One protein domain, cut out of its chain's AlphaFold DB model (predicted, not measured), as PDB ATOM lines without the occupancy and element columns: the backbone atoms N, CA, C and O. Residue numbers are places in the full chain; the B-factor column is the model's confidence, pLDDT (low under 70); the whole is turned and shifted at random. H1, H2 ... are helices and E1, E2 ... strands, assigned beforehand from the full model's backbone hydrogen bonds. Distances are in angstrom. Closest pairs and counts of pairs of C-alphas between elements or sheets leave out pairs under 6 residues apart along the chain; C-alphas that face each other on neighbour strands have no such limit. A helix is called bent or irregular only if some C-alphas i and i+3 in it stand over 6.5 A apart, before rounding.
ATOM      1  N   ASN A   9      92.189  94.496  50.621       72.50
ATOM      2  CA  ASN A   9      93.404  93.968  49.987       72.50
ATOM      3  C   ASN A   9      94.125  92.899  50.833       72.50
ATOM      4  O   ASN A   9      95.092  92.309  50.360       72.50
ATOM      5  N   GLN A  10      93.703  92.683  52.082       84.81
ATOM      6  CA  GLN A  10      94.248  91.649  52.965       84.81
ATOM      7  C   GLN A  10      93.493  90.321  52.853       84.81
ATOM      8  O   GLN A  10      93.977  89.318  53.374       84.81
ATOM      9  N   PHE A  11      92.333  90.306  52.189       89.62
ATOM     10  CA  PHE A  11      91.564  89.091  51.956       89.62
ATOM     11  C   PHE A  11      92.078  88.366  50.719       89.62
ATOM     12  O   PHE A  11      92.304  88.969  49.668       89.62
ATOM     13  N   ARG A  12      92.247  87.051  50.833       94.25
ATOM     14  CA  ARG A  12      92.628  86.183  49.716       94.25
ATOM     15  C   ARG A  12      91.751  84.944  49.715       94.25
ATOM     16  O   ARG A  12      91.415  84.405  50.767       94.25
ATOM     17  N   LYS A  13      91.408  84.475  48.518       94.94
ATOM     18  CA  LYS A  13      90.700  83.207  48.372       94.94
ATOM     19  C   LYS A  13      91.643  82.065  48.775       94.94
ATOM     20  O   LYS A  13      92.765  82.038  48.267       94.94
ATOM     21  N   PRO A  14      91.240  81.175  49.695       96.25
ATOM     22  CA  PRO A  14      92.061  80.035  50.066       96.25
ATOM     23  C   PRO A  14      92.157  79.067  48.881       96.25
ATOM     24  O   PRO A  14      91.229  78.981  48.073       96.25
ATOM     25  N   ASP A  15      93.266  78.334  48.788       96.38
ATOM     26  CA  ASP A  15      93.442  77.253  47.808       96.38
ATOM     27  C   ASP A  15      92.723  75.984  48.294       96.38
ATOM     28  O   ASP A  15      93.342  74.986  48.647       96.38
ATOM     29  N   LEU A  16      91.396  76.082  48.402       96.81
ATOM     30  CA  LEU A  16      90.504  74.994  48.783       96.81
ATOM     31  C   LEU A  16      89.479  74.775  47.671       96.81
ATOM     32  O   LEU A  16      88.899  75.724  47.130       96.81
ATOM     33  N   LYS A  17      89.249  73.513  47.332       96.88
ATOM     34  CA  LYS A  17      88.331  73.060  46.287       96.88
ATOM     35  C   LYS A  17      87.055  72.506  46.909       96.88
ATOM     36  O   LYS A  17      86.999  72.226  48.101       96.88
ATOM     37  N   SER A  18      86.016  72.336  46.094       96.88
ATOM     38  CA  SER A  18      84.764  71.724  46.544       96.88
ATOM     39  C   SER A  18      85.024  70.366  47.195       96.88
ATOM     40  O   SER A  18      85.715  69.522  46.619       96.88
ATOM     41  N   PHE A  19      84.418  70.164  48.362       96.56
ATOM     42  CA  PHE A  19      84.562  69.005  49.245       96.56
ATOM     43  C   PHE A  19      85.914  68.870  49.958       96.56
ATOM     44  O   PHE A  19      86.075  67.923  50.728       96.56
ATOM     45  N   ASP A  20      86.857  69.800  49.783       98.00
ATOM     46  CA  ASP A  20      87.978  69.899  50.719       98.00
ATOM     47  C   ASP A  20      87.436  70.260  52.109       98.00
ATOM     48  O   ASP A  20      86.405  70.928  52.245       98.00
ATOM     49  N   TYR A  21      88.125  69.804  53.147       96.50
ATOM     50  CA  TYR A  21      87.733  70.012  54.535       96.50
ATOM     51  C   TYR A  21      88.901  70.555  55.348       96.50
ATOM     52  O   TYR A  21      90.065  70.445  54.960       96.50
ATOM     53  N   PHE A  22      88.576  71.172  56.474       96.06
ATOM     54  CA  PHE A  22      89.553  71.664  57.433       96.06
ATOM     55  C   PHE A  22      88.906  71.793  58.809       96.06
ATOM     56  O   PHE A  22      87.687  71.925  58.931       96.06
ATOM     57  N   THR A  23      89.739  71.818  59.841       94.06
ATOM     58  CA  THR A  23      89.308  72.062  61.216       94.06
ATOM     59  C   THR A  23      89.858  73.388  61.723       94.06
ATOM     60  O   THR A  23      90.997  73.744  61.413       94.06
ATOM     61  N   LEU A  24      89.087  74.107  62.536       92.31
ATOM     62  CA  LEU A  24      89.556  75.300  63.247       92.31
ATOM     63  C   LEU A  24      89.169  75.208  64.716       92.31
ATOM     64  O   LEU A  24      88.077  74.752  65.045       92.31
ATOM     65  N   MET A  25      90.042  75.694  65.598       88.19
ATOM     66  CA  MET A  25      89.701  75.836  67.009       88.19
ATOM     67  C   MET A  25      88.623  76.915  67.160       88.19
ATOM     68  O   MET A  25      88.864  78.093  66.881       88.19
ATOM     69  N   GLY A  26      87.431  76.501  67.576       80.06
ATOM     70  CA  GLY A  26      86.343  77.383  67.965       80.06
ATOM     71  C   GLY A  26      86.492  77.873  69.410       80.06
ATOM     72  O   GLY A  26      87.483  77.589  70.082       80.06
ATOM     73  N   PRO A  27      85.497  78.610  69.931       74.50
ATOM     74  CA  PRO A  27      85.526  79.104  71.308       74.50
ATOM     75  C   PRO A  27      85.542  78.004  72.381       74.50
ATOM     76  O   PRO A  27      86.006  78.260  73.490       74.50
ATOM     77  N   TYR A  28      85.027  76.808  72.070       77.69
ATOM     78  CA  TYR A  28      84.791  75.743  73.054       77.69
ATOM     79  C   TYR A  28      85.352  74.368  72.658       77.69
ATOM     80  O   TYR A  28      85.362  73.460  73.490       77.69
ATOM     81  N   SER A  29      85.796  74.197  71.413       83.44
ATOM     82  CA  SER A  29      85.990  72.883  70.784       83.44
ATOM     83  C   SER A  29      86.700  73.019  69.440       83.44
ATOM     84  O   SER A  29      86.794  74.107  68.867       83.44
ATOM     85  N   MET A  30      87.212  71.898  68.933       89.50
ATOM     86  CA  MET A  30      87.646  71.815  67.543       89.50
ATOM     87  C   MET A  30      86.409  71.748  66.651       89.50
ATOM     88  O   MET A  30      85.586  70.865  66.830       89.50
ATOM     89  N   ASN A  31      86.281  72.636  65.676       89.75
ATOM     90  CA  ASN A  31      85.152  72.634  64.751       89.75
ATOM     91  C   ASN A  31      85.578  72.096  63.393       89.75
ATOM     92  O   ASN A  31      86.722  72.304  62.975       89.75
ATOM     93  N   GLY A  32      84.644  71.455  62.696       92.06
ATOM     94  CA  GLY A  32      84.856  70.908  61.365       92.06
ATOM     95  C   GLY A  32      84.130  71.707  60.290       92.06
ATOM     96  O   GLY A  32      82.987  72.122  60.480       92.06
ATOM     97  N   TYR A  33      84.787  71.912  59.149       94.06
ATOM     98  CA  TYR A  33      84.245  72.636  58.004       94.06
ATOM     99  C   TYR A  33      84.519  71.889  56.703       94.06
ATOM    100  O   TYR A  33      85.586  71.305  56.518       94.06
ATOM    101  N   VAL A  34      83.567  71.955  55.776       95.56
ATOM    102  CA  VAL A  34      83.687  71.405  54.425       95.56
ATOM    103  C   VAL A  34      83.300  72.466  53.407       95.56
ATOM    104  O   VAL A  34      82.264  73.123  53.535       95.56
ATOM    105  N   VAL A  35      84.125  72.619  52.372       97.19
ATOM    106  CA  VAL A  35      83.844  73.497  51.237       97.19
ATOM    107  C   VAL A  35      82.695  72.933  50.414       97.19
ATOM    108  O   VAL A  35      82.757  71.804  49.928       97.19
ATOM    109  N   ILE A  36      81.662  73.743  50.209       95.12
ATOM    110  CA  ILE A  36      80.501  73.383  49.397       95.12
ATOM    111  C   ILE A  36      80.586  74.031  48.006       95.12
ATOM    112  O   ILE A  36      81.095  75.149  47.876       95.12
ATOM    113  N   PRO A  37      80.099  73.346  46.959       94.44
ATOM    114  CA  PRO A  37      80.016  73.908  45.616       94.44
ATOM    115  C   PRO A  37      78.903  74.967  45.521       94.44
ATOM    116  O   PRO A  37      78.085  75.114  46.432       94.44
ATOM    117  N   ASP A  38      78.861  75.718  44.417       91.94
ATOM    118  CA  ASP A  38      77.952  76.861  44.297       91.94
ATOM    119  C   ASP A  38      76.466  76.469  44.206       91.94
ATOM    120  O   ASP A  38      75.581  77.257  44.547       91.94
ATOM    121  N   GLU A  39      76.190  75.240  43.791       92.56
ATOM    122  CA  GLU A  39      74.853  74.667  43.671       92.56
ATOM    123  C   GLU A  39      74.240  74.311  45.028       92.56
ATOM    124  O   GLU A  39      73.021  74.191  45.136       92.56
ATOM    125  N   PHE A  40      75.066  74.147  46.064       90.88
ATOM    126  CA  PHE A  40      74.589  73.845  47.410       90.88
ATOM    127  C   PHE A  40      74.122  75.126  48.110       90.88
ATOM    128  O   PHE A  40      74.678  76.191  47.852       90.88
ATOM    129  N   PRO A  41      73.128  75.078  49.009       88.12
ATOM    130  CA  PRO A  41      72.648  76.258  49.728       88.12
ATOM    131  C   PRO A  41      73.645  76.724  50.802       88.12
ATOM    132  O   PRO A  41      74.359  75.928  51.394       88.12
ATOM    133  N   THR A  42      73.706  78.029  51.094       83.81
ATOM    134  CA  THR A  42      74.463  78.586  52.249       83.81
ATOM    135  C   THR A  42      73.617  78.733  53.510       83.81
ATOM    136  O   THR A  42      74.004  79.453  54.423       83.81
ATOM    137  N   ASN A  43      72.459  78.083  53.553       84.19
ATOM    138  CA  ASN A  43      71.655  77.935  54.754       84.19
ATOM    139  C   ASN A  43      71.762  76.474  55.194       84.19
ATOM    140  O   ASN A  43      71.369  75.606  54.422       84.19
ATOM    141  N   TYR A  44      72.303  76.200  56.382       79.25
ATOM    142  CA  TYR A  44      72.438  74.821  56.867       79.25
ATOM    143  C   TYR A  44      71.103  74.204  57.321       79.25
ATOM    144  O   TYR A  44      71.055  72.994  57.503       79.25
ATOM    145  N   ASP A  45      70.029  74.999  57.438       81.88
ATOM    146  CA  ASP A  45      68.657  74.519  57.689       81.88
ATOM    147  C   ASP A  45      67.924  74.097  56.395       81.88
ATOM    148  O   ASP A  45      66.726  73.815  56.403       81.88
ATOM    149  N   ASP A  46      68.604  74.124  55.246       86.62
ATOM    150  CA  ASP A  46      68.030  73.690  53.972       86.62
ATOM    151  C   ASP A  46      67.780  72.170  53.943       86.62
ATOM    152  O   ASP A  46      68.532  71.383  54.526       86.62
ATOM    153  N   GLU A  47      66.752  71.740  53.204       85.38
ATOM    154  CA  GLU A  47      66.333  70.336  53.108       85.38
ATOM    155  C   GLU A  47      67.455  69.387  52.654       85.38
ATOM    156  O   GLU A  47      67.482  68.217  53.050       85.38
ATOM    157  N   ILE A  48      68.412  69.884  51.860       85.19
ATOM    158  CA  ILE A  48      69.573  69.102  51.413       85.19
ATOM    159  C   ILE A  48      70.446  68.679  52.601       85.19
ATOM    160  O   ILE A  48      70.996  67.575  52.590       85.19
ATOM    161  N   TYR A  49      70.570  69.538  53.613       85.38
ATOM    162  CA  TYR A  49      71.371  69.306  54.816       85.38
ATOM    163  C   TYR A  49      70.602  68.577  55.909       85.38
ATOM    164  O   TYR A  49      71.200  67.886  56.729       85.38
ATOM    165  N   ASP A  50      69.283  68.676  55.887       80.81
ATOM    166  CA  ASP A  50      68.384  68.039  56.839       80.81
ATOM    167  C   ASP A  50      68.511  66.504  56.812       80.81
ATOM    168  O   ASP A  50      68.524  65.839  57.849       80.81
ATOM    169  N   ASP A  51      68.667  65.939  55.613       74.75
ATOM    170  CA  ASP A  51      68.962  64.518  55.375       74.75
ATOM    171  C   ASP A  51      70.361  64.128  55.886       74.75
ATOM    172  O   ASP A  51      70.555  63.075  56.491       74.75
ATOM    173  N   ILE A  52      71.337  65.020  55.713       78.19
ATOM    174  CA  ILE A  52      72.717  64.826  56.175       78.19
ATOM    175  C   ILE A  52      72.757  64.827  57.707       78.19
ATOM    176  O   ILE A  52      73.370  63.957  58.315       78.19
ATOM    177  N   ASN A  53      72.047  65.741  58.356       73.62
ATOM    178  CA  ASN A  53      72.049  65.864  59.811       73.62
ATOM    179  C   ASN A  53      71.353  64.680  60.517       73.62
ATOM    180  O   ASN A  53      71.634  64.395  61.676       73.62
ATOM    181  N   LYS A  54      70.445  63.971  59.830       70.31
ATOM    182  CA  LYS A  54      69.693  62.826  60.384       70.31
ATOM    183  C   LYS A  54      70.429  61.487  60.287       70.31
ATOM    184  O   LYS A  54      70.021  60.535  60.953       70.31
ATOM    185  N   HIS A  55      71.454  61.381  59.442       66.38
ATOM    186  CA  HIS A  55      72.005  60.089  59.013       66.38
ATOM    187  C   HIS A  55      73.530  59.948  59.135       66.38
ATOM    188  O   HIS A  55      74.069  58.972  58.617       66.38
ATOM    189  N   ASN A  56      74.222  60.869  59.812       66.62
ATOM    190  CA  ASN A  56      75.668  60.783  60.045       66.62
ATOM    191  C   ASN A  56      76.014  60.765  61.543       66.62
ATOM    192  O   ASN A  56      75.192  61.130  62.383       66.62
ATOM    193  N   HIS A  57      77.240  60.345  61.861       68.00
ATOM    194  CA  HIS A  57      77.759  60.236  63.237       68.00
ATOM    195  C   HIS A  57      78.245  61.571  63.825       68.00
ATOM    196  O   HIS A  57      78.585  61.660  65.008       68.00
ATOM    197  N   PHE A  58      78.287  62.620  63.002       66.56
ATOM    198  CA  PHE A  58      78.432  63.994  63.464       66.56
ATOM    199  C   PHE A  58      77.044  64.605  63.644       66.56
ATOM    200  O   PHE A  58      76.179  64.474  62.775       66.56
ATOM    201  N   GLN A  59      76.824  65.266  64.776       62.31
ATOM    202  CA  GLN A  59      75.560  65.926  65.064       62.31
ATOM    203  C   GLN A  59      75.683  67.429  64.846       62.31
ATOM    204  O   GLN A  59      76.646  68.064  65.263       62.31
ATOM    205  N   GLY A  60      74.652  68.012  64.238       67.69
ATOM    206  CA  GLY A  60      74.450  69.452  64.230       67.69
ATOM    207  C   GLY A  60      75.395  70.176  63.283       67.69
ATOM    208  O   GLY A  60      76.384  70.777  63.702       67.69
ATOM    209  N   LEU A  61      75.018  70.233  62.005       82.81
ATOM    210  CA  LEU A  61      75.451  71.366  61.194       82.81
ATOM    211  C   LEU A  61      75.025  72.651  61.919       82.81
ATOM    212  O   LEU A  61      73.851  72.864  62.204       82.81
ATOM    213  N   THR A  62      76.008  73.462  62.280       82.38
ATOM    214  CA  THR A  62      75.845  74.675  63.100       82.38
ATOM    215  C   THR A  62      76.376  75.909  62.387       82.38
ATOM    216  O   THR A  62      76.310  77.023  62.910       82.38
ATOM    217  N   TYR A  63      76.929  75.723  61.190       84.56
ATOM    218  CA  TYR A  63      77.537  76.785  60.423       84.56
ATOM    219  C   TYR A  63      77.276  76.613  58.932       84.56
ATOM    220  O   TYR A  63      77.500  75.546  58.361       84.56
ATOM    221  N   ALA A  64      76.910  77.714  58.284       85.69
ATOM    222  CA  ALA A  64      77.018  77.890  56.848       85.69
ATOM    223  C   ALA A  64      77.471  79.322  56.565       85.69
ATOM    224  O   ALA A  64      76.999  80.288  57.169       85.69
ATOM    225  N   GLY A  65      78.436  79.467  55.667       89.69
ATOM    226  CA  GLY A  65      79.060  80.756  55.427       89.69
ATOM    227  C   GLY A  65      80.208  80.667  54.441       89.69
ATOM    228  O   GLY A  65      80.115  79.987  53.417       89.69
ATOM    229  N   GLY A  66      81.288  81.378  54.746       92.31
ATOM    230  CA  GLY A  66      82.488  81.410  53.929       92.31
ATOM    231  C   GLY A  66      83.769  81.213  54.715       92.31
ATOM    232  O   GLY A  66      83.839  81.543  55.893       92.31
ATOM    233  N   ALA A  67      84.804  80.742  54.034       94.19
ATOM    234  CA  ALA A  67      86.172  80.741  54.524       94.19
ATOM    235  C   ALA A  67      87.056  81.585  53.604       94.19
ATOM    236  O   ALA A  67      86.952  81.514  52.377       94.19
ATOM    237  N   THR A  68      87.917  82.404  54.193       95.31
ATOM    238  CA  THR A  68      88.836  83.308  53.491       95.31
ATOM    239  C   THR A  68      90.183  83.335  54.205       95.31
ATOM    240  O   THR A  68      90.253  83.015  55.388       95.31
ATOM    241  N   ILE A  69      91.253  83.714  53.513       94.62
ATOM    242  CA  ILE A  69      92.528  84.035  54.158       94.62
ATOM    243  C   ILE A  69      92.520  85.520  54.511       94.62
ATOM    244  O   ILE A  69      92.363  86.358  53.625       94.62
ATOM    245  N   TYR A  70      92.737  85.849  55.779       90.62
ATOM    246  CA  TYR A  70      92.905  87.212  56.271       90.62
ATOM    247  C   TYR A  70      94.147  87.268  57.157       90.62
ATOM    248  O   TYR A  70      94.273  86.471  58.077       90.62
ATOM    249  N   GLN A  71      95.067  88.194  56.870       89.56
ATOM    250  CA  GLN A  71      96.350  88.294  57.592       89.56
ATOM    251  C   GLN A  71      97.112  86.956  57.646       89.56
ATOM    252  O   GLN A  71      97.671  86.589  58.668       89.56
ATOM    253  N   ASP A  72      97.112  86.238  56.520       89.56
ATOM    254  CA  ASP A  72      97.751  84.925  56.343       89.56
ATOM    255  C   ASP A  72      97.149  83.773  57.166       89.56
ATOM    256  O   ASP A  72      97.660  82.656  57.120       89.56
ATOM    257  N   GLU A  73      96.005  83.999  57.813       92.00
ATOM    258  CA  GLU A  73      95.261  82.982  58.554       92.00
ATOM    259  C   GLU A  73      93.933  82.643  57.873       92.00
ATOM    260  O   GLU A  73      93.245  83.511  57.328       92.00
ATOM    261  N   LEU A  74      93.546  81.367  57.921       93.06
ATOM    262  CA  LEU A  74      92.223  80.929  57.487       93.06
ATOM    263  C   LEU A  74      91.180  81.378  58.512       93.06
ATOM    264  O   LEU A  74      91.255  81.032  59.688       93.06
ATOM    265  N   THR A  75      90.191  82.143  58.062       91.06
ATOM    266  CA  THR A  75      89.138  82.697  58.910       91.06
ATOM    267  C   THR A  75      87.758  82.474  58.312       91.06
ATOM    268  O   THR A  75      87.593  82.344  57.096       91.06
ATOM    269  N   LEU A  76      86.752  82.458  59.183       89.38
ATOM    270  CA  LEU A  76      85.357  82.248  58.822       89.38
ATOM    271  C   LEU A  76      84.615  83.580  58.690       89.38
ATOM    272  O   LEU A  76      84.749  84.494  59.510       89.38
ATOM    273  N   VAL A  77      83.771  83.661  57.670       87.50
ATOM    274  CA  VAL A  77      82.925  84.808  57.347       87.50
ATOM    275  C   VAL A  77      81.476  84.347  57.388       87.50
ATOM    276  O   VAL A  77      81.010  83.629  56.508       87.50
ATOM    277  N   PHE A  78      80.757  84.748  58.433       78.31
ATOM    278  CA  PHE A  78      79.326  84.475  58.554       78.31
ATOM    279  C   PHE A  78      78.568  85.247  57.470       78.31
ATOM    280  O   PHE A  78      78.625  86.478  57.436       78.31
ATOM    281  N   LEU A  79      77.900  84.516  56.575       72.88
ATOM    282  CA  LEU A  79      77.085  85.103  55.507       72.88
ATOM    283  C   LEU A  79      75.703  85.528  56.007       72.88
ATOM    284  O   LEU A  79      75.153  86.511  55.521       72.88
ATOM    285  N   ASP A  80      75.180  84.799  56.988       63.44
ATOM    286  CA  ASP A  80      73.975  85.136  57.725       63.44
ATOM    287  C   ASP A  80      74.281  84.986  59.219       63.44
ATOM    288  O   ASP A  80      74.985  84.057  59.628       63.44
ATOM    289  N   ASN A  81      73.842  85.945  60.033       63.62
ATOM    290  CA  ASN A  81      74.025  85.884  61.477       63.62
ATOM    291  C   ASN A  81      72.650  85.663  62.117       63.62
ATOM    292  O   ASN A  81      71.879  86.620  62.227       63.62
ATOM    293  N   PRO A  82      72.349  84.442  62.598       57.81
ATOM    294  CA  PRO A  82      71.027  84.129  63.137       57.81
ATOM    295  C   PRO A  82      70.705  84.917  64.418       57.81
ATOM    296  O   PRO A  82      69.547  85.021  64.812       57.81
ATOM    297  N   PHE A  83      71.712  85.515  65.063       65.25
ATOM    298  CA  PHE A  83      71.561  86.243  66.321       65.25
ATOM    299  C   PHE A  83      71.424  87.756  66.145       65.25
ATOM    300  O   PHE A  83      70.986  88.440  67.074       65.25
ATOM    301  N   ARG A  84      71.800  88.314  64.985       79.44
ATOM    302  CA  ARG A  84      71.574  89.737  64.691       79.44
ATOM    303  C   ARG A  84      71.542  90.029  63.201       79.44
ATOM    304  O   ARG A  84      72.367  89.554  62.430       79.44
ATOM    305  N   LYS A  85      70.690  90.978  62.830       79.81
ATOM    306  CA  LYS A  85      70.717  91.567  61.494       79.81
ATOM    307  C   LYS A  85      72.006  92.375  61.289       79.81
ATOM    308  O   LYS A  85      72.406  93.149  62.164       79.81
ATOM    309  N   LEU A  86      72.634  92.215  60.126       80.19
ATOM    310  CA  LEU A  86      73.750  93.059  59.700       80.19
ATOM    311  C   LEU A  86      73.255  94.478  59.385       80.19
ATOM    312  O   LEU A  86      72.196  94.668  58.779       80.19
ATOM    313  N   THR A  87      74.032  95.483  59.770       84.50
ATOM    314  CA  THR A  87      73.814  96.877  59.361       84.50
ATOM    315  C   THR A  87      74.099  97.058  57.866       84.50
ATOM    316  O   THR A  87      74.738  96.220  57.228       84.50
ATOM    317  N   SER A  88      73.644  98.162  57.267       86.38
ATOM    318  CA  SER A  88      73.901  98.440  55.844       86.38
ATOM    319  C   SER A  88      75.394  98.504  55.512       86.38
ATOM    320  O   SER A  88      75.803  98.032  54.456       86.38
ATOM    321  N   GLU A  89      76.213  99.052  56.413       84.06
ATOM    322  CA  GLU A  89      77.665  99.094  56.233       84.06
ATOM    323  C   GLU A  89      78.258  97.682  56.238       84.06
ATOM    324  O   GLU A  89      78.995  97.321  55.328       84.06
ATOM    325  N   GLU A  90      77.871  96.854  57.205       82.75
ATOM    326  CA  GLU A  90      78.342  95.470  57.313       82.75
ATOM    327  C   GLU A  90      77.954  94.625  56.098       82.75
ATOM    328  O   GLU A  90      78.762  93.827  55.633       82.75
ATOM    329  N   ASN A  91      76.761  94.842  55.538       84.25
ATOM    330  CA  ASN A  91      76.348  94.198  54.292       84.25
ATOM    331  C   ASN A  91      77.251  94.604  53.120       84.25
ATOM    332  O   ASN A  91      77.713  93.744  52.377       84.25
ATOM    333  N   VAL A  92      77.563  95.896  52.966       85.06
ATOM    334  CA  VAL A  92      78.478  96.363  51.908       85.06
ATOM    335  C   VAL A  92      79.866  95.738  52.062       85.06
ATOM    336  O   VAL A  92      80.474  95.331  51.074       85.06
ATOM    337  N   GLN A  93      80.362  95.645  53.294       83.06
ATOM    338  CA  GLN A  93      81.651  95.021  53.582       83.06
ATOM    339  C   GLN A  93      81.626  93.513  53.298       83.06
ATOM    340  O   GLN A  93      82.580  92.976  52.738       83.06
ATOM    341  N   LEU A  94      80.524  92.831  53.619       86.06
ATOM    342  CA  LEU A  94      80.335  91.417  53.310       86.06
ATOM    343  C   LEU A  94      80.358  91.170  51.794       86.06
ATOM    344  O   LEU A  94      81.092  90.296  51.335       86.06
ATOM    345  N   GLU A  95      79.633  91.974  51.008       88.19
ATOM    346  CA  GLU A  95      79.646  91.880  49.538       88.19
ATOM    347  C   GLU A  95      81.050  92.068  48.947       88.19
ATOM    348  O   GLU A  95      81.396  91.447  47.945       88.19
ATOM    349  N   GLN A  96      81.892  92.887  49.581       88.00
ATOM    350  CA  GLN A  96      83.276  93.100  49.150       88.00
ATOM    351  C   GLN A  96      84.196  91.914  49.460       88.00
ATOM    352  O   GLN A  96      85.186  91.722  48.755       88.00
ATOM    353  N   VAL A  97      83.884  91.119  50.486       88.94
ATOM    354  CA  VAL A  97      84.676  89.943  50.891       88.94
ATOM    355  C   VAL A  97      84.247  88.678  50.143       88.94
ATOM    356  O   VAL A  97      85.094  87.825  49.880       88.94
ATOM    357  N   LYS A  98      82.978  88.568  49.727       90.00
ATOM    358  CA  LYS A  98      82.428  87.399  49.008       90.00
ATOM    359  C   LYS A  98      83.291  86.868  47.845       90.00
ATOM    360  O   LYS A  98      83.449  85.652  47.746       90.00
ATOM    361  N   PRO A  99      83.904  87.704  46.984       92.06
ATOM    362  CA  PRO A  99      84.770  87.210  45.907       92.06
ATOM    363  C   PRO A  99      86.037  86.485  46.395       92.06
ATOM    364  O   PRO A  99      86.613  85.680  45.663       92.06
ATOM    365  N   TYR A 100      86.470  86.756  47.629       93.62
ATOM    366  CA  TYR A 100      87.693  86.233  48.244       93.62
ATOM    367  C   TYR A 100      87.433  85.067  49.201       93.62
ATOM    368  O   TYR A 100      88.313  84.709  49.981       93.62
ATOM    369  N   MET A 101      86.240  84.476  49.172       94.25
ATOM    370  CA  MET A 101      85.908  83.319  49.998       94.25
ATOM    371  C   MET A 101      85.565  82.091  49.161       94.25
ATOM    372  O   MET A 101      85.194  82.169  47.986       94.25
ATOM    373  N   VAL A 102      85.702  80.939  49.802       95.38
ATOM    374  CA  VAL A 102      85.017  79.701  49.428       95.38
ATOM    375  C   VAL A 102      83.819  79.524  50.348       95.38
ATOM    376  O   VAL A 102      83.847  79.981  51.488       95.38
ATOM    377  N   ARG A 103      82.750  78.899  49.861       94.75
ATOM    378  CA  ARG A 103      81.548  78.637  50.659       94.75
ATOM    379  C   ARG A 103      81.771  77.383  51.482       94.75
ATOM    380  O   ARG A 103      82.337  76.424  50.965       94.75
ATOM    381  N   VAL A 104      81.339  77.378  52.736       94.50
ATOM    382  CA  VAL A 104      81.527  76.224  53.623       94.50
ATOM    383  C   VAL A 104      80.278  75.960  54.455       94.50
ATOM    384  O   VAL A 104      79.553  76.897  54.795       94.50
ATOM    385  N   VAL A 105      80.071  74.696  54.813       92.62
ATOM    386  CA  VAL A 105      79.237  74.297  55.956       92.62
ATOM    387  C   VAL A 105      80.108  73.655  57.021       92.62
ATOM    388  O   VAL A 105      81.201  73.181  56.717       92.62
ATOM    389  N   GLY A 106      79.650  73.651  58.265       90.44
ATOM    390  CA  GLY A 106      80.406  73.069  59.361       90.44
ATOM    391  C   GLY A 106      79.557  72.683  60.558       90.44
ATOM    392  O   GLY A 106      78.370  73.009  60.636       90.44
ATOM    393  N   PHE A 107      80.205  71.988  61.481       87.12
ATOM    394  CA  PHE A 107      79.653  71.523  62.747       87.12
ATOM    395  C   PHE A 107      80.604  71.880  63.896       87.12
ATOM    396  O   PHE A 107      81.783  72.193  63.692       87.12
ATOM    397  N   ASP A 108      80.073  71.817  65.109       81.62
ATOM    398  CA  ASP A 108      80.815  72.019  66.350       81.62
ATOM    399  C   ASP A 108      80.902  70.671  67.069       81.62
ATOM    400  O   ASP A 108      79.881  70.027  67.301       81.62
ATOM    401  N   ASP A 109      82.119  70.240  67.400       72.75
ATOM    402  CA  ASP A 109      82.394  68.942  68.031       72.75
ATOM    403  C   ASP A 109      81.863  68.824  69.466       72.75
ATOM    404  O   ASP A 109      81.754  67.730  70.018       72.75
ATOM    405  N   ASN A 110      81.488  69.955  70.068       66.69
ATOM    406  CA  ASN A 110      80.963  70.048  71.424       66.69
ATOM    407  C   ASN A 110      79.650  70.847  71.486       66.69
ATOM    408  O   ASN A 110      79.417  71.609  72.431       66.69
ATOM    409  N   HIS A 111      78.788  70.706  70.474       68.75
ATOM    410  CA  HIS A 111      77.453  71.303  70.512       68.75
ATOM    411  C   HIS A 111      76.525  70.585  71.518       68.75
ATOM    412  O   HIS A 111      76.956  69.751  72.310       68.75
ATOM    413  N   ALA A 112      75.220  70.902  71.507       59.03
ATOM    414  CA  ALA A 112      74.206  70.303  72.390       59.03
ATOM    415  C   ALA A 112      74.230  68.758  72.432       59.03
ATOM    416  O   ALA A 112      73.775  68.165  73.411       59.03
ATOM    417  N   PHE A 113      74.794  68.132  71.400       62.66
ATOM    418  CA  PHE A 113      75.146  66.723  71.356       62.66
ATOM    419  C   PHE A 113      76.606  66.596  70.921       62.66
ATOM    420  O   PHE A 113      77.029  67.260  69.977       62.66
ATOM    421  N   LEU A 114      77.362  65.753  71.623       66.00
ATOM    422  CA  LEU A 114      78.736  65.432  71.250       66.00
ATOM    423  C   LEU A 114      78.734  64.628  69.952       66.00
ATOM    424  O   LEU A 114      77.909  63.724  69.790       66.00
ATOM    425  N   ASN A 115      79.683  64.921  69.065       70.12
ATOM    426  CA  ASN A 115      79.958  64.030  67.948       70.12
ATOM    427  C   ASN A 115      80.448  62.678  68.466       70.12
ATOM    428  O   ASN A 115      81.166  62.591  69.466       70.12
ATOM    429  N   GLU A 116      80.098  61.611  67.752       77.25
ATOM    430  CA  GLU A 116      80.616  60.274  68.054       77.25
ATOM    431  C   GLU A 116      82.051  60.082  67.529       77.25
ATOM    432  O   GLU A 116      82.735  59.136  67.921       77.25
ATOM    433  N   LEU A 117      82.509  60.994  66.664       81.62
ATOM    434  CA  LEU A 117      83.810  60.982  66.002       81.62
ATOM    435  C   LEU A 117      84.611  62.250  66.323       81.62
ATOM    436  O   LEU A 117      84.013  63.315  66.458       81.62
ATOM    437  N   PRO A 118      85.955  62.181  66.354       86.94
ATOM    438  CA  PRO A 118      86.799  63.373  66.372       86.94
ATOM    439  C   PRO A 118      86.497  64.311  65.194       86.94
ATOM    440  O   PRO A 118      86.232  63.845  64.085       86.94
ATOM    441  N   ALA A 119      86.644  65.625  65.398       86.88
ATOM    442  CA  ALA A 119      86.328  66.646  64.391       86.88
ATOM    443  C   ALA A 119      86.912  66.392  62.983       86.88
ATOM    444  O   ALA A 119      86.241  66.651  61.987       86.88
TER     445      ALA A 119
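Overview. This is residues 9 to 119 of the 140 residues of an uncharacterized protein of Companilactobacillus salsicarnum (UniProt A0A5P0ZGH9). A five-stranded antiparallel sheet, curled like part of a barrel, folds back on itself so that E1 and E2 face E3 and E4, with E5 as the hinge. The two helices lie toward opposite ends of the longest axis: H2 packs across E3 and E4, and H1 only grazes the sheet. The printed part has 111 residues, with E1, E2, H1, E3, E4, H2 and E5 along the chain; the sheet's order is E1, E2, E5, E3, E4, and the class is mixed, helices and strands. It is compact, with a radius of gyration of the C-alphas of 14.1 A and spans of 40 by 28 by 28 A.

Arrangement. Begin with the strongly twisted sheet at E5, residues 102 to 108, an inner strand. Beside it is E2, residues 30 to 35, where N 34 and O 105 are 2.8 A apart, within hydrogen-bond range. The edge strand E1, residues 21 to 25, forms a hairpin with E2; look at N 31 and O 24, 2.8 A. E5's other neighbour is E3, residues 61 to 70, with N 67 and O 102 at 2.8 A; E3 bends by 59 degrees at residue 65. The edge strand E4, residues 73 to 78, forms a hairpin with E3, with N 75 and O 68 at 2.8 A. In this folded sheet, one sheet bent into two leaves, E1 and E2 face E3 and E4 with 12 pairs of C-alphas within 11 A. H2, residues 88 to 100, is on the sheet at a height of 9.5 A, only just over E3 and E4, with 3 C-alphas falling on each. It runs across the strands, at 69 degrees to E3 on the local plane; their closest C-alphas, Thr 68 and Tyr 100, are 6.1 A apart. H2 is only just irregular: C-alphas 96 and 99 are 6.9 A apart. H1, residues 47 to 55, only grazes the sheet with residues 49 to 53. Two split strand-helix-strand units, same-way strands with another strand between them, are E2, H1, E3 and E4, H2, E5, both with right-handed crossovers. O i to N i+4 pairs are within range in 2 of 5 for H1, whose i+3 count is 4 of 6, and 7 of 9 for H2.

Along the chain. Find C-alpha 21 at (87.733, 70.012, 54.535), where E1 begins its 13.9 A. E2 spans 16.8 A, E4 16.0 A and H1 13.1 A. E3, the longest strand, runs 24.1 A from C-alpha 61 at (75.451, 71.366, 61.194). H2 covers 19.9 A, and E5 runs 19.1 A to C-alpha 108 at (80.815, 72.019, 66.350).

Size, cuts and confidence. The farthest C-alphas, Asn 9 and His 55, are 41.1 A apart. The printed part has no cut, and the E2 to H1 link is long, with 11 residues. Mean pLDDT of the printed part is 84.4; look for values under 70 at residues 55 to 60, 80 to 83 and 110 to 114.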